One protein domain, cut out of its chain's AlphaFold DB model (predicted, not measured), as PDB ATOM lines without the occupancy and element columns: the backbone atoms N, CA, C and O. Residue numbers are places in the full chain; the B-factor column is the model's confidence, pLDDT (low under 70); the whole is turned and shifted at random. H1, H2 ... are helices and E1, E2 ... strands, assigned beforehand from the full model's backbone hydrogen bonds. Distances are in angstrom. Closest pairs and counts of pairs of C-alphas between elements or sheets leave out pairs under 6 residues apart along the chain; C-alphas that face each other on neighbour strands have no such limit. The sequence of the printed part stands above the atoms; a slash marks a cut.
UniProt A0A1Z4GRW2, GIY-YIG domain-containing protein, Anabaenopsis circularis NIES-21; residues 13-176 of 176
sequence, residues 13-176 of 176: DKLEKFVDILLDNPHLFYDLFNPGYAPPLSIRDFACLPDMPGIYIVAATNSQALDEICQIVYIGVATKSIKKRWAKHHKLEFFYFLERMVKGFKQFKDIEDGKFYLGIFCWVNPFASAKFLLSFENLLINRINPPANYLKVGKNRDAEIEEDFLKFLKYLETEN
ATOM      1  N   ASP A  13      29.621  17.868 -25.241       71.81
ATOM      2  CA  ASP A  13      28.273  17.449 -24.825       71.81
ATOM      3  C   ASP A  13      27.948  17.891 -23.388       71.81
ATOM      4  O   ASP A  13      26.820  18.256 -23.061       71.81
ATOM      5  N   LYS A  14      28.945  17.866 -22.492       77.81
ATOM      6  CA  LYS A  14      28.792  18.385 -21.123       77.81
ATOM      7  C   LYS A  14      28.620  19.901 -21.113       77.81
ATOM      8  O   LYS A  14      27.877  20.405 -20.277       77.81
ATOM      9  N   LEU A  15      29.304  20.611 -22.010       77.81
ATOM     10  CA  LEU A  15      29.161  22.057 -22.138       77.81
ATOM     11  C   LEU A  15      27.797  22.434 -22.730       77.81
ATOM     12  O   LEU A  15      27.172  23.363 -22.235       77.81
ATOM     13  N   GLU A  16      27.318  21.702 -23.732       78.69
ATOM     14  CA  GLU A  16      25.980  21.891 -24.302       78.69
ATOM     15  C   GLU A  16      24.897  21.707 -23.240       78.69
ATOM     16  O   GLU A  16      24.084  22.605 -23.044       78.69
ATOM     17  N   LYS A  17      24.959  20.616 -22.466       83.56
ATOM     18  CA  LYS A  17      24.036  20.392 -21.342       83.56
ATOM     19  C   LYS A  17      24.111  21.493 -20.286       83.56
ATOM     20  O   LYS A  17      23.093  21.854 -19.712       83.56
ATOM     21  N   PHE A  18      25.306  22.007 -20.004       82.88
ATOM     22  CA  PHE A  18      25.474  23.119 -19.072       82.88
ATOM     23  C   PHE A  18      24.817  24.402 -19.595       82.88
ATOM     24  O   PHE A  18      24.124  25.068 -18.834       82.88
ATOM     25  N   VAL A  19      24.989  24.721 -20.881       85.81
ATOM     26  CA  VAL A  19      24.317  25.860 -21.527       85.81
ATOM     27  C   VAL A  19      22.803  25.691 -21.471       85.81
ATOM     28  O   VAL A  19      22.118  26.639 -21.107       85.81
ATOM     29  N   ASP A  20      22.290  24.496 -21.760       87.12
ATOM     30  CA  ASP A  20      20.853  24.213 -21.696       87.12
ATOM     31  C   ASP A  20      20.305  24.443 -20.283       87.12
ATOM     32  O   ASP A  20      19.371  25.217 -20.107       87.12
ATOM     33  N   ILE A  21      20.968  23.901 -19.254       86.75
ATOM     34  CA  ILE A  21      20.591  24.139 -17.851       86.75
ATOM     35  C   ILE A  21      20.626  25.631 -17.508       86.75
ATOM     36  O   ILE A  21      19.725  26.113 -16.826       86.75
ATOM     37  N   LEU A  22      21.655  26.364 -17.942       86.00
ATOM     38  CA  LEU A  22      21.743  27.801 -17.683       86.00
ATOM     39  C   LEU A  22      20.569  28.557 -18.311       86.00
ATOM     40  O   LEU A  22      19.978  29.401 -17.651       86.00
ATOM     41  N   LEU A  23      20.234  28.266 -19.569       84.62
ATOM     42  CA  LEU A  23      19.188  28.986 -20.300       84.62
ATOM     43  C   LEU A  23      17.774  28.592 -19.855       84.62
ATOM     44  O   LEU A  23      16.890  29.445 -19.848       84.62
ATOM     45  N   ASP A  24      17.581  27.350 -19.408       86.75
ATOM     46  CA  ASP A  24      16.327  26.883 -18.805       86.75
ATOM     47  C   ASP A  24      16.099  27.466 -17.397       86.75
ATOM     48  O   ASP A  24      14.982  27.435 -16.879       86.75
ATOM     49  N   ASN A  25      17.147  28.006 -16.761       83.31
ATOM     50  CA  ASN A  25      17.096  28.577 -15.418       83.31
ATOM     51  C   ASN A  25      17.609  30.028 -15.428       83.31
ATOM     52  O   ASN A  25      18.766  30.268 -15.068       83.31
ATOM     53  N   PRO A  26      16.753  31.016 -15.757       76.38
ATOM     54  CA  PRO A  26      17.146  32.421 -15.875       76.38
ATOM     55  C   PRO A  26      17.920  32.952 -14.664       76.38
ATOM     56  O   PRO A  26      18.909  33.652 -14.834       76.38
ATOM     57  N   HIS A  27      17.550  32.546 -13.446       75.69
ATOM     58  CA  HIS A  27      18.278  32.917 -12.229       75.69
ATOM     59  C   HIS A  27      19.741  32.446 -12.230       75.69
ATOM     60  O   HIS A  27      20.620  33.230 -11.897       75.69
ATOM     61  N   LEU A  28      20.028  31.215 -12.673       81.25
ATOM     62  CA  LEU A  28      21.404  30.709 -12.771       81.25
ATOM     63  C   LEU A  28      22.199  31.447 -13.848       81.25
ATOM     64  O   LEU A  28      23.389  31.711 -13.671       81.25
ATOM     65  N   PHE A  29      21.547  31.778 -14.963       80.94
ATOM     66  CA  PHE A  29      22.153  32.600 -16.001       80.94
ATOM     67  C   PHE A  29      22.505  33.991 -15.459       80.94
ATOM     68  O   PHE A  29      23.625  34.462 -15.655       80.94
ATOM     69  N   TYR A  30      21.591  34.625 -14.727       75.19
ATOM     70  CA  TYR A  30      21.835  35.926 -14.112       75.19
ATOM     71  C   TYR A  30      22.940  35.861 -13.068       75.19
ATOM     72  O   TYR A  30      23.873  36.648 -13.160       75.19
ATOM     73  N   ASP A  31      22.912  34.898 -12.152       77.50
ATOM     74  CA  ASP A  31      23.949  34.728 -11.128       77.50
ATOM     75  C   ASP A  31      25.340  34.534 -11.747       77.50
ATOM     76  O   ASP A  31      26.340  35.049 -11.242       77.50
ATOM     77  N   LEU A  32      25.417  33.841 -12.889       82.25
ATOM     78  CA  LEU A  32      26.673  33.636 -13.606       82.25
ATOM     79  C   LEU A  32      27.270  34.949 -14.137       82.25
ATOM     80  O   LEU A  32      28.492  35.123 -14.113       82.25
ATOM     81  N   PHE A  33      26.425  35.858 -14.628       79.56
ATOM     82  CA  PHE A  33      26.830  37.137 -15.222       79.56
ATOM     83  C   PHE A  33      26.681  38.339 -14.264       79.56
ATOM     84  O   PHE A  33      27.065  39.453 -14.630       79.56
ATOM     85  N   ASN A  34      26.204  38.105 -13.034       70.69
ATOM     86  CA  ASN A  34      26.030  39.078 -11.954       70.69
ATOM     87  C   ASN A  34      26.827  38.700 -10.692       70.69
ATOM     88  O   ASN A  34      26.230  38.349  -9.674       70.69
ATOM     89  N   PRO A  35      28.166  38.798 -10.664       52.97
ATOM     90  CA  PRO A  35      28.929  38.413  -9.474       52.97
ATOM     91  C   PRO A  35      28.725  39.331  -8.241       52.97
ATOM     92  O   PRO A  35      29.472  39.218  -7.273       52.97
ATOM     93  N   GLY A  36      27.707  40.201  -8.244       49.94
ATOM     94  CA  GLY A  36      27.258  40.983  -7.098       49.94
ATOM     95  C   GLY A  36      27.906  42.365  -7.012       49.94
ATOM     96  O   GLY A  36      29.100  42.483  -6.788       49.94
ATOM     97  N   TYR A  37      27.087  43.420  -7.060       46.72
ATOM     98  CA  TYR A  37      27.422  44.793  -6.629       46.72
ATOM     99  C   TYR A  37      28.037  45.772  -7.643       46.72
ATOM    100  O   TYR A  37      28.764  46.684  -7.249       46.72
ATOM    101  N   ALA A  38      27.669  45.703  -8.922       42.22
ATOM    102  CA  ALA A  38      27.726  46.890  -9.776       42.22
ATOM    103  C   ALA A  38      26.402  47.030 -10.542       42.22
ATOM    104  O   ALA A  38      25.953  46.032 -11.109       42.22
ATOM    105  N   PRO A  39      25.765  48.220 -10.578       47.81
ATOM    106  CA  PRO A  39      24.720  48.466 -11.568       47.81
ATOM    107  C   PRO A  39      25.294  48.165 -12.965       47.81
ATOM    108  O   PRO A  39      26.513  48.290 -13.139       47.81
ATOM    109  N   PRO A  40      24.471  47.759 -13.953       53.44
ATOM    110  CA  PRO A  40      24.891  47.551 -15.324       53.44
ATOM    111  C   PRO A  40      25.786  48.702 -15.722       53.44
ATOM    112  O   PRO A  40      25.373  49.865 -15.714       53.44
ATOM    113  N   LEU A  41      27.039  48.364 -16.009       57.19
ATOM    114  CA  LEU A  41      27.977  49.350 -16.490       57.19
ATOM    115  C   LEU A  41      27.397  49.853 -17.799       57.19
ATOM    116  O   LEU A  41      27.110  49.050 -18.697       57.19
ATOM    117  N   SER A  42      27.217  51.170 -17.888       66.81
ATOM    118  CA  SER A  42      26.977  51.820 -19.166       66.81
ATOM    119  C   SER A  42      27.954  51.226 -20.170       66.81
ATOM    120  O   SER A  42      29.143  51.082 -19.873       66.81
ATOM    121  N   ILE A  43      27.487  50.901 -21.376       68.00
ATOM    122  CA  ILE A  43      28.360  50.395 -22.446       68.00
ATOM    123  C   ILE A  43      29.570  51.309 -22.729       68.00
ATOM    124  O   ILE A  43      30.554  50.875 -23.333       68.00
ATOM    125  N   ARG A  44      29.500  52.565 -22.263       70.19
ATOM    126  CA  ARG A  44      30.532  53.600 -22.361       70.19
ATOM    127  C   ARG A  44      31.507  53.625 -21.170       70.19
ATOM    128  O   ARG A  44      32.607  54.148 -21.322       70.19
ATOM    129  N   ASP A  45      31.173  53.013 -20.035       70.88
ATOM    130  CA  ASP A  45      31.970  53.032 -18.797       70.88
ATOM    131  C   ASP A  45      32.923  51.826 -18.706       70.88
ATOM    132  O   ASP A  45      32.837  50.948 -17.846       70.88
ATOM    133  N   PHE A  46      33.901  51.797 -19.614       71.94
ATOM    134  CA  PHE A  46      34.878  50.706 -19.754       71.94
ATOM    135  C   PHE A  46      35.885  50.590 -18.593       71.94
ATOM    136  O   PHE A  46      36.598  49.586 -18.487       71.94
ATOM    137  N   ALA A  47      36.003  51.611 -17.737       69.94
ATOM    138  CA  ALA A  47      36.996  51.651 -16.661       69.94
ATOM    139  C   ALA A  47      36.808  50.513 -15.644       69.94
ATOM    140  O   ALA A  47      37.804  49.968 -15.155       69.94
ATOM    141  N   CYS A  48      35.552  50.129 -15.408       75.50
ATOM    142  CA  CYS A  48      35.128  49.138 -14.423       75.50
ATOM    143  C   CYS A  48      35.092  47.699 -14.964       75.50
ATOM    144  O   CYS A  48      34.826  46.772 -14.204       75.50
ATOM    145  N   LEU A  49      35.374  47.486 -16.256       84.56
ATOM    146  CA  LEU A  49      35.403  46.141 -16.829       84.56
ATOM    147  C   LEU A  49      36.600  45.328 -16.303       84.56
ATOM    148  O   LEU A  49      37.695  45.876 -16.133       84.56
ATOM    149  N   PRO A  50      36.441  44.008 -16.112       87.31
ATOM    150  CA  PRO A  50      37.515  43.157 -15.616       87.31
ATOM    151  C   PRO A  50      38.661  43.015 -16.634       87.31
ATOM    152  O   PRO A  50      38.446  42.703 -17.809       87.31
ATOM    153  N   ASP A  51      39.910  43.179 -16.184       90.44
ATOM    154  CA  ASP A  51      41.124  42.879 -16.972       90.44
ATOM    155  C   ASP A  51      41.489  41.384 -16.865       90.44
ATOM    156  O   ASP A  51      42.606  41.022 -16.510       90.44
ATOM    157  N   MET A  52      40.512  40.510 -17.124       89.75
ATOM    158  CA  MET A  52      40.618  39.047 -16.998       89.75
ATOM    159  C   MET A  52      39.935  38.335 -18.175       89.75
ATOM    160  O   MET A  52      39.101  38.950 -18.849       89.75
ATOM    161  N   PRO A  53      40.273  37.061 -18.460       86.12
ATOM    162  CA  PRO A  53      39.565  36.281 -19.464       86.12
ATOM    163  C   PRO A  53      38.159  35.882 -18.986       86.12
ATOM    164  O   PRO A  53      37.916  35.697 -17.791       86.12
ATOM    165  N   GLY A  54      37.233  35.739 -19.931       90.69
ATOM    166  CA  GLY A  54      35.838  35.430 -19.631       90.69
ATOM    167  C   GLY A  54      34.889  35.633 -20.808       90.69
ATOM    168  O   GLY A  54      35.325  35.775 -21.952       90.69
ATOM    169  N   ILE A  55      33.593  35.659 -20.514       91.56
ATOM    170  CA  ILE A  55      32.505  35.983 -21.445       91.56
ATOM    171  C   ILE A  55      31.842  37.270 -20.964       91.56
ATOM    172  O   ILE A  55      31.685  37.478 -19.764       91.56
ATOM    173  N   TYR A  56      31.445  38.130 -21.890       89.69
ATOM    174  CA  TYR A  56      30.621  39.292 -21.609       89.69
ATOM    175  C   TYR A  56      29.385  39.282 -22.502       89.69
ATOM    176  O   TYR A  56      29.458  38.953 -23.687       89.69
ATOM    177  N   ILE A  57      28.253  39.660 -21.928       89.56
ATOM    178  CA  ILE A  57      26.995  39.859 -22.638       89.56
ATOM    179  C   ILE A  57      26.614  41.331 -22.549       89.56
ATOM    180  O   ILE A  57      26.893  42.004 -21.559       89.56
ATOM    181  N   VAL A  58      25.988  41.833 -23.601       87.62
ATOM    182  CA  VAL A  58      25.363  43.146 -23.632       87.62
ATOM    183  C   VAL A  58      23.877  42.910 -23.724       87.62
ATOM    184  O   VAL A  58      23.429  42.176 -24.612       87.62
ATOM    185  N   ALA A  59      23.120  43.520 -22.825       85.62
ATOM    186  CA  ALA A  59      21.678  43.368 -22.804       85.62
ATOM    187  C   ALA A  59      20.980  44.715 -22.647       85.62
ATOM    188  O   ALA A  59      21.479  45.626 -21.985       85.62
ATOM    189  N   ALA A  60      19.818  44.810 -23.284       81.38
ATOM    190  CA  ALA A  60      18.830  45.831 -23.015       81.38
ATOM    191  C   ALA A  60      18.020  45.415 -21.788       81.38
ATOM    192  O   ALA A  60      17.505  44.295 -21.715       81.38
ATOM    193  N   THR A  61      17.918  46.338 -20.846       75.06
ATOM    194  CA  THR A  61      17.242  46.172 -19.558       75.06
ATOM    195  C   THR A  61      16.322  47.373 -19.349       75.06
ATOM    196  O   THR A  61      16.632  48.480 -19.789       75.06
ATOM    197  N   ASN A  62      15.168  47.165 -18.735       68.12
ATOM    198  CA  ASN A  62      14.230  48.213 -18.297       68.12
ATOM    199  C   ASN A  62      14.607  48.789 -16.914       68.12
ATOM    200  O   ASN A  62      14.091  49.836 -16.528       68.12
ATOM    201  N   SER A  63      15.542  48.162 -16.197       63.06
ATOM    202  CA  SER A  63      16.115  48.673 -14.952       63.06
ATOM    203  C   SER A  63      17.623  48.448 -14.879       63.06
ATOM    204  O   SER A  63      18.229  47.790 -15.718       63.06
ATOM    205  N   GLN A  64      18.258  48.999 -13.845       57.06
ATOM    206  CA  GLN A  64      19.658  48.719 -13.530       57.06
ATOM    207  C   GLN A  64      19.862  47.327 -12.892       57.06
ATOM    208  O   GLN A  64      20.881  47.087 -12.250       57.06
ATOM    209  N   ALA A  65      18.907  46.411 -13.011       57.91
ATOM    210  CA  ALA A  65      18.985  45.087 -12.417       57.91
ATOM    211  C   ALA A  65      18.919  44.001 -13.505       57.91
ATOM    212  O   ALA A  65      18.364  44.193 -14.586       57.91
ATOM    213  N   LEU A  66      19.601  42.881 -13.254       53.16
ATOM    214  CA  LEU A  66      19.799  41.805 -14.233       53.16
ATOM    215  C   LEU A  66      18.598  40.873 -14.383       53.16
ATOM    216  O   LEU A  66      18.457  40.212 -15.408       53.16
ATOM    217  N   ASP A  67      17.741  40.833 -13.372       57.25
ATOM    218  CA  ASP A  67      16.496  40.071 -13.325       57.25
ATOM    219  C   ASP A  67      15.451  40.548 -14.343       57.25
ATOM    220  O   ASP A  67      14.515  39.812 -14.649       57.25
ATOM    221  N   GLU A  68      15.662  41.720 -14.945       66.19
ATOM    222  CA  GLU A  68      14.775  42.303 -15.946       66.19
ATOM    223  C   GLU A  68      15.471  42.499 -17.313       66.19
ATOM    224  O   GLU A  68      15.271  43.488 -18.035       66.19
ATOM    225  N   ILE A  69      16.319  41.539 -17.711       69.88
ATOM    226  CA  ILE A  69      16.817  41.490 -19.092       69.88
ATOM    227  C   ILE A  69      15.636  41.344 -20.048       69.88
ATOM    228  O   ILE A  69      14.965  40.318 -20.116       69.88
ATOM    229  N   CYS A  70      15.442  42.381 -20.854       72.00
ATOM    230  CA  CYS A  70      14.434  42.405 -21.898       72.00
ATOM    231  C   CYS A  70      14.957  41.751 -23.184       72.00
ATOM    232  O   CYS A  70      14.196  41.130 -23.920       72.00
ATOM    233  N   GLN A  71      16.253  41.918 -23.485       82.31
ATOM    234  CA  GLN A  71      16.887  41.332 -24.669       82.31
ATOM    235  C   GLN A  71      18.410  41.273 -24.520       82.31
ATOM    236  O   GLN A  71      19.052  42.301 -24.308       82.31
ATOM    237  N   ILE A  72      19.020  40.106 -24.746       87.06
ATOM    238  CA  ILE A  72      20.467  40.015 -24.992       87.06
ATOM    239  C   ILE A  72      20.727  40.448 -26.435       87.06
ATOM    240  O   ILE A  72      20.168  39.874 -27.371       87.06
ATOM    241  N   VAL A  73      21.562  41.469 -26.621       87.38
ATOM    242  CA  VAL A  73      21.835  42.066 -27.937       87.38
ATOM    243  C   VAL A  73      23.164  41.612 -28.521       87.38
ATOM    244  O   VAL A  73      23.270  41.477 -29.736       87.38
ATOM    245  N   TYR A  74      24.160  41.349 -27.673       88.69
ATOM    246  CA  TYR A  74      25.495  40.932 -28.094       88.69
ATOM    247  C   TYR A  74      26.151  40.027 -27.053       88.69
ATOM    248  O   TYR A  74      26.005  40.241 -25.854       88.69
ATOM    249  N   ILE A  75      26.938  39.063 -27.511       91.38
ATOM    250  CA  ILE A  75      27.774  38.185 -26.693       91.38
ATOM    251  C   ILE A  75      29.195  38.239 -27.241       91.38
ATOM    252  O   ILE A  75      29.411  38.192 -28.454       91.38
ATOM    253  N   GLY A  76      30.178  38.338 -26.352       90.19
ATOM    254  CA  GLY A  76      31.583  38.289 -26.718       90.19
ATOM    255  C   GLY A  76      32.447  37.549 -25.705       90.19
ATOM    256  O   GLY A  76      32.175  37.525 -24.511       90.19
ATOM    257  N   VAL A  77      33.540  36.965 -26.181       90.00
ATOM    258  CA  VAL A  77      34.543  36.272 -25.357       90.00
ATOM    259  C   VAL A  77      35.803  37.091 -25.186       90.00
ATOM    260  O   VAL A  77      36.220  37.738 -26.118       90.00
ATOM    261  N   ALA A  78      36.550  37.008 -24.099       89.19
ATOM    262  CA  ALA A  78      37.944  37.439 -24.088       89.19
ATOM    263  C   ALA A  78      38.832  36.329 -23.539       89.19
ATOM    264  O   ALA A  78      38.675  35.909 -22.403       89.19
ATOM    265  N   THR A  79      39.813  35.883 -24.322       86.31
ATOM    266  CA  THR A  79      40.756  34.832 -23.894       86.31
ATOM    267  C   THR A  79      41.914  35.366 -23.051       86.31
ATOM    268  O   THR A  79      42.719  34.589 -22.554       86.31
ATOM    269  N   LYS A  80      42.016  36.694 -22.900       86.06
ATOM    270  CA  LYS A  80      43.048  37.365 -22.092       86.06
ATOM    271  C   LYS A  80      42.468  38.438 -21.174       86.06
ATOM    272  O   LYS A  80      42.799  38.471 -20.000       86.06
ATOM    273  N   SER A  81      41.651  39.340 -21.719       88.81
ATOM    274  CA  SER A  81      41.123  40.487 -20.978       88.81
ATOM    275  C   SER A  81      39.857  41.034 -21.626       88.81
ATOM    276  O   SER A  81      39.902  41.490 -22.776       88.81
ATOM    277  N   ILE A  82      38.748  41.010 -20.883       89.12
ATOM    278  CA  ILE A  82      37.482  41.632 -21.286       89.12
ATOM    279  C   ILE A  82      37.687  43.135 -21.468       89.12
ATOM    280  O   ILE A  82      37.377  43.649 -22.539       89.12
ATOM    281  N   LYS A  83      38.309  43.823 -20.502       88.62
ATOM    282  CA  LYS A  83      38.599  45.266 -20.573       88.62
ATOM    283  C   LYS A  83      39.336  45.661 -21.855       88.62
ATOM    284  O   LYS A  83      38.919  46.581 -22.556       88.62
ATOM    285  N   LYS A  84      40.414  44.948 -22.200       86.81
ATOM    286  CA  LYS A  84      41.220  45.241 -23.399       86.81
ATOM    287  C   LYS A  84      40.486  44.881 -24.684       86.81
ATOM    288  O   LYS A  84      40.584  45.629 -25.654       86.81
ATOM    289  N   ARG A  85      39.756  43.757 -24.715       86.12
ATOM    290  CA  ARG A  85      38.951  43.397 -25.891       86.12
ATOM    291  C   ARG A  85      37.853  44.428 -26.114       86.12
ATOM    292  O   ARG A  85      37.711  44.894 -27.239       86.12
ATOM    293  N   TRP A  86      37.147  44.822 -25.060       84.25
ATOM    294  CA  TRP A  86      36.084  45.813 -25.142       84.25
ATOM    295  C   TRP A  86      36.608  47.144 -25.689       84.25
ATOM    296  O   TRP A  86      36.132  47.613 -26.718       84.25
ATOM    297  N   ALA A  87      37.684  47.674 -25.096       80.75
ATOM    298  CA  ALA A  87      38.309  48.925 -25.533       80.75
ATOM    299  C   ALA A  87      38.857  48.884 -26.974       80.75
ATOM    300  O   ALA A  87      38.883  49.901 -27.671       80.75
ATOM    301  N   LYS A  88      39.329  47.719 -27.438       76.12
ATOM    302  CA  LYS A  88      39.891  47.571 -28.787       76.12
ATOM    303  C   LYS A  88      38.813  47.444 -29.862       76.12
ATOM    304  O   LYS A  88      38.998  47.982 -30.950       76.12
ATOM    305  N   HIS A  89      37.750  46.696 -29.577       67.38
ATOM    306  CA  HIS A  89      36.811  46.212 -30.590       67.38
ATOM    307  C   HIS A  89      35.495  46.976 -30.664       67.38
ATOM    308  O   HIS A  89      34.779  46.804 -31.645       67.38
ATOM    309  N   HIS A  90      35.171  47.783 -29.657       69.69
ATOM    310  CA  HIS A  90      33.896  48.480 -29.599       69.69
ATOM    311  C   HIS A  90      34.145  49.980 -29.607       69.69
ATOM    312  O   HIS A  90      34.543  50.578 -28.608       69.69
ATOM    313  N   LYS A  91      34.003  50.554 -30.800       68.06
ATOM    314  CA  LYS A  91      34.120  51.988 -31.056       68.06
ATOM    315  C   LYS A  91      32.781  52.686 -30.808       68.06
ATOM    316  O   LYS A  91      31.772  52.029 -30.554       68.06
ATOM    317  N   LEU A  92      32.776  54.017 -30.874       65.50
ATOM    318  CA  LEU A  92      31.568  54.821 -30.666       65.50
ATOM    319  C   LEU A  92      30.425  54.369 -31.585       65.50
ATOM    320  O   LEU A  92      29.279  54.278 -31.156       65.50
ATOM    321  N   GLU A  93      30.760  54.008 -32.815       66.50
ATOM    322  CA  GLU A  93      29.874  53.507 -33.858       66.50
ATOM    323  C   GLU A  93      29.159  52.220 -33.431       66.50
ATOM    324  O   GLU A  93      27.951  52.097 -33.620       66.50
ATOM    325  N   PHE A  94      29.863  51.293 -32.774       72.69
ATOM    326  CA  PHE A  94      29.259  50.075 -32.235       72.69
ATOM    327  C   PHE A  94      28.266  50.386 -31.106       72.69
ATOM    328  O   PHE A  94      27.207  49.766 -31.022       72.69
ATOM    329  N   PHE A  95      28.558  51.369 -30.252       71.56
ATOM    330  CA  PHE A  95      27.627  51.771 -29.194       71.56
ATOM    331  C   PHE A  95      26.372  52.431 -29.764       71.56
ATOM    332  O   PHE A  95      25.265  52.034 -29.401       71.56
ATOM    333  N   TYR A  96      26.530  53.366 -30.707       70.56
ATOM    334  CA  TYR A  96      25.404  53.969 -31.422       70.56
ATOM    335  C   TYR A  96      24.566  52.916 -32.139       70.56
ATOM    336  O   TYR A  96      23.337  52.987 -32.135       70.56
ATOM    337  N   PHE A  97      25.224  51.918 -32.722       74.62
ATOM    338  CA  PHE A  97      24.563  50.800 -33.365       74.62
ATOM    339  C   PHE A  97      23.684  50.016 -32.384       74.62
ATOM    340  O   PHE A  97      22.491  49.849 -32.639       74.62
ATOM    341  N   LEU A  98      24.235  49.587 -31.244       77.56
ATOM    342  CA  LEU A  98      23.468  48.862 -30.229       77.56
ATOM    343  C   LEU A  98      22.303  49.704 -29.687       77.56
ATOM    344  O   LEU A  98      21.187  49.201 -29.571       77.56
ATOM    345  N   GLU A  99      22.531  50.990 -29.412       76.56
ATOM    346  CA  GLU A  99      21.491  51.920 -28.954       76.56
ATOM    347  C   GLU A  99      20.346  52.047 -29.973       76.56
ATOM    348  O   GLU A  99      19.172  52.021 -29.597       76.56
ATOM    349  N   ARG A 100      20.661  52.161 -31.271       74.69
ATOM    350  CA  ARG A 100      19.650  52.241 -32.341       74.69
ATOM    351  C   ARG A 100      18.935  50.915 -32.570       74.69
ATOM    352  O   ARG A 100      17.727  50.929 -32.785       74.69
ATOM    353  N   MET A 101      19.653  49.795 -32.504       75.25
ATOM    354  CA  MET A 101      19.075  48.456 -32.620       75.25
ATOM    355  C   MET A 101      18.006  48.235 -31.549       75.25
ATOM    356  O   MET A 101      16.893  47.836 -31.881       75.25
ATOM    357  N   VAL A 102      18.310  48.562 -30.290       75.38
ATOM    358  CA  VAL A 102      17.346  48.411 -29.193       75.38
ATOM    359  C   VAL A 102      16.121  49.298 -29.397       75.38
ATOM    360  O   VAL A 102      15.003  48.805 -29.286       75.38
ATOM    361  N   LYS A 103      16.299  50.562 -29.804       71.44
ATOM    362  CA  LYS A 103      15.171  51.449 -30.165       71.44
ATOM    363  C   LYS A 103      14.309  50.903 -31.309       71.44
ATOM    364  O   LYS A 103      13.141  51.263 -31.423       71.44
ATOM    365  N   GLY A 104      14.889  50.083 -32.183       69.06
ATOM    366  CA  GLY A 104      14.200  49.483 -33.319       69.06
ATOM    367  C   GLY A 104      13.250  48.343 -32.944       69.06
ATOM    368  O   GLY A 104      12.300  48.095 -33.691       69.06
ATOM    369  N   PHE A 105      13.453  47.654 -31.812       69.44
ATOM    370  CA  PHE A 105      12.597  46.519 -31.463       69.44
ATOM    371  C   PHE A 105      11.218  46.971 -30.989       69.44
ATOM    372  O   PHE A 105      11.088  47.869 -30.160       69.44
ATOM    373  N   LYS A 106      10.177  46.293 -31.490       64.31
ATOM    374  CA  LYS A 106       8.774  46.598 -31.176       64.31
ATOM    375  C   LYS A 106       8.504  46.577 -29.667       64.31
ATOM    376  O   LYS A 106       7.868  47.498 -29.178       64.31
ATOM    377  N   GLN A 107       9.083  45.626 -28.928       61.72
ATOM    378  CA  GLN A 107       8.900  45.521 -27.472       61.72
ATOM    379  C   GLN A 107       9.412  46.730 -26.666       61.72
ATOM    380  O   GLN A 107       9.006  46.912 -25.526       61.72
ATOM    381  N   PHE A 108      10.293  47.558 -27.241       62.81
ATOM    382  CA  PHE A 108      10.796  48.777 -26.599       62.81
ATOM    383  C   PHE A 108      10.084  50.045 -27.093       62.81
ATOM    384  O   PHE A 108      10.341  51.119 -26.555       62.81
ATOM    385  N   LYS A 109       9.189  49.943 -28.093       58.19
ATOM    386  CA  LYS A 109       8.396  51.078 -28.603       58.19
ATOM    387  C   LYS A 109       7.256  51.471 -27.661       58.19
ATOM    388  O   LYS A 109       6.918  52.647 -27.616       58.19
ATOM    389  N   ASP A 110       6.728  50.515 -26.896       54.41
ATOM    390  CA  ASP A 110       5.606  50.716 -25.964       54.41
ATOM    391  C   ASP A 110       6.059  51.109 -24.540       54.41
ATOM    392  O   ASP A 110       5.239  51.333 -23.652       54.41
ATOM    393  N   ILE A 111       7.372  51.210 -24.297       58.47
ATOM    394  CA  ILE A 111       7.919  51.726 -23.037       58.47
ATOM    395  C   ILE A 111       7.929  53.258 -23.136       58.47
ATOM    396  O   ILE A 111       8.911  53.844 -23.597       58.47
ATOM    397  N   GLU A 112       6.831  53.900 -22.716       49.88
ATOM    398  CA  GLU A 112       6.542  55.340 -22.900       49.88
ATOM    399  C   GLU A 112       7.567  56.335 -22.311       49.88
ATOM    400  O   GLU A 112       7.458  57.530 -22.554       49.88
ATOM    401  N   ASP A 113       8.630  55.879 -21.645       51.88
ATOM    402  CA  ASP A 113       9.703  56.747 -21.139       51.88
ATOM    403  C   ASP A 113      11.072  56.537 -21.808       51.88
ATOM    404  O   ASP A 113      12.034  57.228 -21.465       51.88
ATOM    405  N   GLY A 114      11.214  55.591 -22.747       49.69
ATOM    406  CA  GLY A 114      12.463  55.382 -23.501       49.69
ATOM    407  C   GLY A 114      13.710  55.063 -22.656       49.69
ATOM    408  O   GLY A 114      14.828  55.083 -23.177       49.69
ATOM    409  N   LYS A 115      13.547  54.776 -21.359       57.91
ATOM    410  CA  LYS A 115      14.634  54.493 -20.412       57.91
ATOM    411  C   LYS A 115      14.933  53.000 -20.385       57.91
ATOM    412  O   LYS A 115      14.655  52.321 -19.405       57.91
ATOM    413  N   PHE A 116      15.499  52.488 -21.469       64.06
ATOM    414  CA  PHE A 116      16.226  51.228 -21.396       64.06
ATOM    415  C   PHE A 116      17.701  51.514 -21.107       64.06
ATOM    416  O   PHE A 116      18.271  52.499 -21.589       64.06
ATOM    417  N   TYR A 117      18.331  50.635 -20.341       71.94
ATOM    418  CA  TYR A 117      19.765  50.647 -20.106       71.94
ATOM    419  C   TYR A 117      20.404  49.551 -20.948       71.94
ATOM    420  O   TYR A 117      19.989  48.391 -20.924       71.94
ATOM    421  N   LEU A 118      21.429  49.932 -21.707       78.12
ATOM    422  CA  LEU A 118      22.364  48.979 -22.283       78.12
ATOM    423  C   LEU A 118      23.450  48.707 -21.247       78.12
ATOM    424  O   LEU A 118      24.289  49.571 -20.979       78.12
ATOM    425  N   GLY A 119      23.393  47.516 -20.661       80.25
ATOM    426  CA  GLY A 119      24.345  47.044 -19.664       80.25
ATOM    427  C   GLY A 119      25.314  46.025 -20.243       80.25
ATOM    428  O   GLY A 119      24.930  45.218 -21.093       80.25
ATOM    429  N   ILE A 120      26.561  46.045 -19.766       82.75
ATOM    430  CA  ILE A 120      27.528  44.962 -19.984       82.75
ATOM    431  C   ILE A 120      27.605  44.108 -18.722       82.75
ATOM    432  O   ILE A 120      27.872  44.623 -17.637       82.75
ATOM    433  N   PHE A 121      27.476  42.798 -18.886       84.56
ATOM    434  CA  PHE A 121      27.543  41.825 -17.800       84.56
ATOM    435  C   PHE A 121      28.621  40.798 -18.099       84.56
ATOM    436  O   PHE A 121      28.753  40.343 -19.234       84.56
ATOM    437  N   CYS A 122      29.439  40.471 -17.103       87.06
ATOM    438  CA  CYS A 122      30.672  39.720 -17.313       87.06
ATOM    439  C   CYS A 122      30.707  38.484 -16.425       87.06
ATOM    440  O   CYS A 122      30.573  38.582 -15.210       87.06
ATOM    441  N   TRP A 123      31.020  37.345 -17.031       90.12
ATOM    442  CA  TRP A 123      31.463  36.153 -16.331       90.12
ATOM    443  C   TRP A 123      32.973  36.002 -16.519       90.12
ATOM    444  O   TRP A 123      33.454  35.837 -17.644       90.12
ATOM    445  N   VAL A 124      33.733  36.067 -15.428       87.56
ATOM    446  CA  VAL A 124      35.196  35.920 -15.442       87.56
ATOM    447  C   VAL A 124      35.598  34.514 -15.018       87.56
ATOM    448  O   VAL A 124      35.105  33.988 -14.023       87.56
ATOM    449  N   ASN A 125      36.527  33.905 -15.754       81.94
ATOM    450  CA  ASN A 125      37.097  32.617 -15.372       81.94
ATOM    451  C   ASN A 125      38.587  32.564 -15.744       81.94
ATOM    452  O   ASN A 125      38.921  32.223 -16.882       81.94
ATOM    453  N   PRO A 126      39.498  32.881 -14.802       76.50
ATOM    454  CA  PRO A 126      40.938  32.917 -15.066       76.50
ATOM    455  C   PRO A 126      41.544  31.534 -15.332       76.50
ATOM    456  O   PRO A 126      42.653  31.450 -15.853       76.50
ATOM    457  N   PHE A 127      40.828  30.457 -15.000       79.38
ATOM    458  CA  PHE A 127      41.288  29.079 -15.173       79.38
ATOM    459  C   PHE A 127      40.726  28.416 -16.435       79.38
ATOM    460  O   PHE A 127      41.150  27.316 -16.788       79.38
ATOM    461  N   ALA A 128      39.776  29.054 -17.126       75.00
ATOM    462  CA  ALA A 128      39.209  28.512 -18.351       75.00
ATOM    463  C   ALA A 128      40.220  28.578 -19.502       75.00
ATOM    464  O   ALA A 128      40.821  29.618 -19.781       75.00
ATOM    465  N   SER A 129      40.368  27.470 -20.229       80.00
ATOM    466  CA  SER A 129      41.174  27.465 -21.445       80.00
ATOM    467  C   SER A 129      40.529  28.328 -22.536       80.00
ATOM    468  O   SER A 129      39.307  28.459 -22.626       80.00
ATOM    469  N   ALA A 130      41.348  28.890 -23.430       79.62
ATOM    470  CA  ALA A 130      40.849  29.681 -24.559       79.62
ATOM    471  C   ALA A 130      39.858  28.889 -25.430       79.62
ATOM    472  O   ALA A 130      38.871  29.445 -25.904       79.62
ATOM    473  N   LYS A 131      40.104  27.580 -25.598       78.31
ATOM    474  CA  LYS A 131      39.213  26.668 -26.322       78.31
ATOM    475  C   LYS A 131      37.847  26.572 -25.644       78.31
ATOM    476  O   LYS A 131      36.842  26.710 -26.329       78.31
ATOM    477  N   PHE A 132      37.814  26.388 -24.321       82.94
ATOM    478  CA  PHE A 132      36.563  26.362 -23.564       82.94
ATOM    479  C   PHE A 132      35.772  27.658 -23.763       82.94
ATOM    480  O   PHE A 132      34.598  27.610 -24.110       82.94
ATOM    481  N   LEU A 133      36.428  28.812 -23.594       81.31
ATOM    482  CA  LEU A 133      35.773  30.117 -23.686       81.31
ATOM    483  C   LEU A 133      35.173  30.367 -25.078       81.31
ATOM    484  O   LEU A 133      34.037  30.818 -25.183       81.31
ATOM    485  N   LEU A 134      35.904  30.032 -26.144       84.06
ATOM    486  CA  LEU A 134      35.413  30.156 -27.522       84.06
ATOM    487  C   LEU A 134      34.242  29.207 -27.807       84.06
ATOM    488  O   LEU A 134      33.271  29.591 -28.453       84.06
ATOM    489  N   SER A 135      34.308  27.964 -27.325       81.75
ATOM    490  CA  SER A 135      33.198  27.021 -27.472       81.75
ATOM    491  C   SER A 135      31.961  27.462 -26.690       81.75
ATOM    492  O   SER A 135      30.852  27.329 -27.196       81.75
ATOM    493  N   PHE A 136      32.144  28.016 -25.490       86.75
ATOM    494  CA  PHE A 136      31.041  28.510 -24.672       86.75
ATOM    495  C   PHE A 136      30.372  29.738 -25.300       86.75
ATOM    496  O   PHE A 136      29.151  29.764 -25.403       86.75
ATOM    497  N   GLU A 137      31.151  30.694 -25.819       91.50
ATOM    498  CA  GLU A 137      30.638  31.830 -26.604       91.50
ATOM    499  C   GLU A 137      29.784  31.357 -27.784       91.50
ATOM    500  O   GLU A 137      28.648  31.795 -27.933       91.50
ATOM    501  N   ASN A 138      30.305  30.431 -28.596       86.12
ATOM    502  CA  ASN A 138      29.592  29.932 -29.771       86.12
ATOM    503  C   ASN A 138      28.273  29.245 -29.407       86.12
ATOM    504  O   ASN A 138      27.272  29.446 -30.090       86.12
ATOM    505  N   LEU A 139      28.253  28.446 -28.337       88.75
ATOM    506  CA  LEU A 139      27.023  27.802 -27.884       88.75
ATOM    507  C   LEU A 139      26.003  28.825 -27.388       88.75
ATOM    508  O   LEU A 139      24.842  28.749 -27.780       88.75
ATOM    509  N   LEU A 140      26.429  29.813 -26.599       90.50
ATOM    510  CA  LEU A 140      25.550  30.892 -26.152       90.50
ATOM    511  C   LEU A 140      24.978  31.683 -27.334       90.50
ATOM    512  O   LEU A 140      23.772  31.902 -27.387       90.50
ATOM    513  N   ILE A 141      25.814  32.054 -28.309       89.25
ATOM    514  CA  ILE A 141      25.379  32.747 -29.529       89.25
ATOM    515  C   ILE A 141      24.347  31.906 -30.285       89.25
ATOM    516  O   ILE A 141      23.286  32.418 -30.619       89.25
ATOM    517  N   ASN A 142      24.615  30.615 -30.490       88.50
ATOM    518  CA  ASN A 142      23.720  29.729 -31.236       88.50
ATOM    519  C   ASN A 142      22.379  29.481 -30.536       88.50
ATOM    520  O   ASN A 142      21.375  29.296 -31.216       88.50
ATOM    521  N   ARG A 143      22.352  29.443 -29.197       89.31
ATOM    522  CA  ARG A 143      21.120  29.184 -28.435       89.31
ATOM    523  C   ARG A 143      20.295  30.447 -28.189       89.31
ATOM    524  O   ARG A 143      19.076  30.387 -28.282       89.31
ATOM    525  N   ILE A 144      20.944  31.573 -27.898       89.00
ATOM    526  CA  ILE A 144      20.268  32.852 -27.612       89.00
ATOM    527  C   ILE A 144      19.918  33.598 -28.907       89.00
ATOM    528  O   ILE A 144      18.956  34.358 -28.944       89.00
ATOM    529  N   ASN A 145      20.700  33.387 -29.966       89.06
ATOM    530  CA  ASN A 145      20.617  34.101 -31.235       89.06
ATOM    531  C   ASN A 145      20.650  35.647 -31.093       89.06
ATOM    532  O   ASN A 145      19.712  36.324 -31.523       89.06
ATOM    533  N   PRO A 146      21.697  36.251 -30.482       87.94
ATOM    534  CA  PRO A 146      21.718  37.692 -30.257       87.94
ATOM    535  C   PRO A 146      21.829  38.467 -31.582       87.94
ATOM    536  O   PRO A 146      22.719  38.183 -32.393       87.94
ATOM    537  N   PRO A 147      21.002  39.500 -31.797       82.88
ATOM    538  CA  PRO A 147      20.883  40.184 -33.083       82.88
ATOM    539  C   PRO A 147      22.187  40.840 -33.561       82.88
ATOM    540  O   PRO A 147      22.461  40.847 -34.759       82.88
ATOM    541  N   ALA A 148      23.040  41.336 -32.658       82.81
ATOM    542  CA  ALA A 148      24.304  41.964 -33.047       82.81
ATOM    543  C   ALA A 148      25.451  40.972 -33.320       82.81
ATOM    544  O   ALA A 148      26.514  41.392 -33.777       82.81
ATOM    545  N   ASN A 149      25.279  39.669 -33.052       84.69
ATOM    546  CA  ASN A 149      26.315  38.657 -33.308       84.69
ATOM    547  C   ASN A 149      26.343  38.141 -34.755       84.69
ATOM    548  O   ASN A 149      27.389  37.671 -35.195       84.69
ATOM    549  N   TYR A 150      25.228  38.226 -35.488       69.38
ATOM    550  CA  TYR A 150      25.079  37.649 -36.837       69.38
ATOM    551  C   TYR A 150      25.208  38.652 -37.977       69.38
ATOM    552  O   TYR A 150      25.100  38.289 -39.149       69.38
ATOM    553  N   LEU A 151      25.478  39.907 -37.649       64.06
ATOM    554  CA  LEU A 151      25.817  40.919 -38.634       64.06
ATOM    555  C   LEU A 151      27.176  40.527 -39.214       64.06
ATOM    556  O   LEU A 151      28.199  40.589 -38.527       64.06
ATOM    557  N   LYS A 152      27.163  40.002 -40.443       46.06
ATOM    558  CA  LYS A 152      28.360  39.526 -41.137       46.06
ATOM    559  C   LYS A 152      29.222  40.720 -41.502       46.06
ATOM    560  O   LYS A 152      29.121  41.260 -42.589       46.06
ATOM    561  N   VAL A 153      30.121  41.068 -40.598       41.50
ATOM    562  CA  VAL A 153      31.202  41.993 -40.898       41.50
ATOM    563  C   VAL A 153      32.334  41.188 -41.524       41.50
ATOM    564  O   VAL A 153      32.953  40.332 -40.883       41.50
ATOM    565  N   GLY A 154      32.561  41.414 -42.811       35.84
ATOM    566  CA  GLY A 154      33.795  41.106 -43.510       35.84
ATOM    567  C   GLY A 154      34.996  41.768 -42.836       35.84
ATOM    568  O   GLY A 154      34.933  42.330 -41.743       35.84
ATOM    569  N   LYS A 155      36.172  41.600 -43.441       39.44
ATOM    570  CA  LYS A 155      37.480  41.722 -42.769       39.44
ATOM    571  C   LYS A 155      37.803  43.104 -42.160       39.44
ATOM    572  O   LYS A 155      38.843  43.211 -41.515       39.44
ATOM    573  N   ASN A 156      36.935  44.112 -42.286       45.09
ATOM    574  CA  ASN A 156      37.015  45.391 -41.580       45.09
ATOM    575  C   ASN A 156      35.712  45.704 -40.826       45.09
ATOM    576  O   ASN A 156      34.736  46.189 -41.389       45.09
ATOM    577  N   ARG A 157      35.754  45.470 -39.510       44.41
ATOM    578  CA  ARG A 157      34.605  45.496 -38.599       44.41
ATOM    579  C   ARG A 157      33.867  46.844 -38.496       44.41
ATOM    580  O   ARG A 157      32.726  46.829 -38.073       44.41
ATOM    581  N   ASP A 158      34.466  47.974 -38.873       40.31
ATOM    582  CA  ASP A 158      33.893  49.300 -38.571       40.31
ATOM    583  C   ASP A 158      33.226  49.991 -39.783       40.31
ATOM    584  O   ASP A 158      32.266  50.730 -39.599       40.31
ATOM    585  N   ALA A 159      33.664  49.723 -41.020       36.09
ATOM    586  CA  ALA A 159      33.103  50.358 -42.226       36.09
ATOM    587  C   ALA A 159      31.869  49.622 -42.782       36.09
ATOM    588  O   ALA A 159      30.977  50.229 -43.364       36.09
ATOM    589  N   GLU A 160      31.797  48.305 -42.584       37.06
ATOM    590  CA  GLU A 160      30.711  47.469 -43.115       37.06
ATOM    591  C   GLU A 160      29.476  47.442 -42.194       37.06
ATOM    592  O   GLU A 160      28.373  47.141 -42.651       37.06
ATOM    593  N   ILE A 161      29.628  47.838 -40.917       42.06
ATOM    594  CA  ILE A 161      28.498  48.036 -39.991       42.06
ATOM    595  C   ILE A 161      27.518  49.064 -40.560       42.06
ATOM    596  O   ILE A 161      26.320  48.884 -40.400       42.06
ATOM    597  N   GLU A 162      27.990  50.108 -41.242       43.75
ATOM    598  CA  GLU A 162      27.126  51.165 -41.776       43.75
ATOM    599  C   GLU A 162      26.285  50.690 -42.975       43.75
ATOM    600  O   GLU A 162      25.106  51.029 -43.089       43.75
ATOM    601  N   GLU A 163      26.843  49.839 -43.839       43.59
ATOM    602  CA  GLU A 163      26.186  49.414 -45.079       43.59
ATOM    603  C   GLU A 163      25.111  48.340 -44.848       43.59
ATOM    604  O   GLU A 163      23.995  48.441 -45.370       43.59
ATOM    605  N   ASP A 164      25.403  47.331 -44.026       47.22
ATOM    606  CA  ASP A 164      24.421  46.301 -43.669       47.22
ATOM    607  C   ASP A 164      23.351  46.838 -42.710       47.22
ATOM    608  O   ASP A 164      22.197  46.401 -42.742       47.22
ATOM    609  N   PHE A 165      23.684  47.871 -41.936       51.38
ATOM    610  CA  PHE A 165      22.723  48.633 -41.152       51.38
ATOM    611  C   PHE A 165      21.710  49.380 -42.027       51.38
ATOM    612  O   PHE A 165      20.512  49.312 -41.755       51.38
ATOM    613  N   LEU A 166      22.143  50.029 -43.112       48.34
ATOM    614  CA  LEU A 166      21.224  50.666 -44.063       48.34
ATOM    615  C   LEU A 166      20.296  49.644 -44.744       48.34
ATOM    616  O   LEU A 166      19.140  49.962 -45.025       48.34
ATOM    617  N   LYS A 167      20.768  48.414 -44.981       49.91
ATOM    618  CA  LYS A 167      19.946  47.318 -45.526       49.91
ATOM    619  C   LYS A 167      18.926  46.808 -44.503       49.91
ATOM    620  O   LYS A 167      17.761  46.635 -44.854       49.91
ATOM    621  N   PHE A 168      19.334  46.622 -43.247       48.22
ATOM    622  CA  PHE A 168      18.442  46.211 -42.158       48.22
ATOM    623  C   PHE A 168      17.372  47.268 -41.844       48.22
ATOM    624  O   PHE A 168      16.204  46.925 -41.682       48.22
ATOM    625  N   LEU A 169      17.737  48.556 -41.824       45.00
ATOM    626  CA  LEU A 169      16.774  49.648 -41.655       45.00
ATOM    627  C   LEU A 169      15.737  49.674 -42.781       45.00
ATOM    628  O   LEU A 169      14.545  49.730 -42.499       45.00
ATOM    629  N   LYS A 170      16.174  49.549 -44.042       49.88
ATOM    630  CA  LYS A 170      15.260  49.467 -45.193       49.88
ATOM    631  C   LYS A 170      14.318  48.267 -45.108       49.88
ATOM    632  O   LYS A 170      13.148  48.402 -45.435       49.88
ATOM    633  N   TYR A 171      14.806  47.116 -44.645       45.94
ATOM    634  CA  TYR A 171      13.980  45.924 -44.436       45.94
ATOM    635  C   TYR A 171      12.871  46.161 -43.394       45.94
ATOM    636  O   TYR A 171      11.708  45.857 -43.654       45.94
ATOM    637  N   LEU A 172      13.204  46.782 -42.257       42.78
ATOM    638  CA  LEU A 172      12.228  47.141 -41.220       42.78
ATOM    639  C   LEU A 172      11.217  48.215 -41.666       42.78
ATOM    640  O   LEU A 172      10.118  48.278 -41.117       42.78
ATOM    641  N   GLU A 173      11.581  49.063 -42.632       46.69
ATOM    642  CA  GLU A 173      10.688  50.058 -43.241       46.69
ATOM    643  C   GLU A 173       9.706  49.431 -44.245       46.69
ATOM    644  O   GLU A 173       8.574  49.894 -44.339       46.69
ATOM    645  N   THR A 174      10.105  48.371 -44.958       43.03
ATOM    646  CA  THR A 174       9.280  47.706 -45.989       43.03
ATOM    647  C   THR A 174       8.284  46.666 -45.468       43.03
ATOM    648  O   THR A 174       7.402  46.265 -46.220       43.03
ATOM    649  N   GLU A 175       8.401  46.217 -44.214       40.25
ATOM    650  CA  GLU A 175       7.438  45.293 -43.583       40.25
ATOM    651  C   GLU A 175       6.339  46.007 -42.756       40.25
ATOM    652  O   GLU A 175       5.729  45.391 -41.877       40.25
ATOM    653  N   ASN A 176       6.071  47.293 -43.033       36.97
ATOM    654  CA  ASN A 176       4.878  48.014 -42.553       36.97
ATOM    655  C   ASN A 176       3.914  48.327 -43.699       36.97
ATOM    656  O   ASN A 176       4.379  48.884 -44.718       36.97
TER     657      ASN A 176
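Overview. This is residues 13 to 176 of the 176 residues of the protein "GIY-YIG domain-containing protein" of Anabaenopsis circularis NIES-21 (UniProt A0A1Z4GRW2). A strongly twisted sheet of three strands is the core between helices on both faces: H2 and H5 cover one face, H3 and H4 the other. H1 packs on H5, off the sheet, and H6 follows a long link, near H4. The printed part has 164 residues with six named helices and three named strands, in the order H1 H2 E1 E2 H3 H4 E3 H5 H6; the antiparallel sheet has the order E2 E1 E3, and the class is mixed. The whole is compact, with a radius of gyration of the C-alphas of 15.9 A and spans of 47 by 37 by 35 A.

Arrangement. H1, residues 13 to 24, touches H5, residues 130 to 144, closest at the C-alphas of Val 19 and Leu 140, 6.9 A. H1 and H2, residues 26 to 33, only just touch, and only at the corner, with 3 pairs of C-alphas within 8 A. In the hairpin of E1, residues 54 to 61, and E2, residues 69 to 78, N 56 and O 76 are 2.8 A apart. E3, residues 117 to 124, is antiparallel to E1, with N 57 and O 121 at 2.8 A. H3, residues 82 to 89, runs across the strands, and H4, residues 92 to 104, slantwise to them; E2, H3, H4 and E3 form a split strand-helix-strand unit, E1 between its strands, with a right-handed crossover. H2 and H5 are on the opposite face, in three layers, helices on both faces of the sheet. H6, residues 160 to 174, is near H4. In the six helices every O i to N i+4 pair is within hydrogen-bond range.

Along the chain. H1 begins at C-alpha 13 (28.273, 17.449, -24.825). E2, 22.1 A long, bends by 63 degrees at residue 73. H5 measures 21.0 A; H6, 21.6 A, ends at C-alpha 174 (9.280, 47.706, -45.989).

Size, cuts and confidence. The C-alphas of Phe 127 and Asn 176 are farthest apart, 49.3 A. The printed part has no cut; the links H2 to E1, H4 to E3 and H5 to H6 are long. Confidence is low for instance in residues 150 to 176.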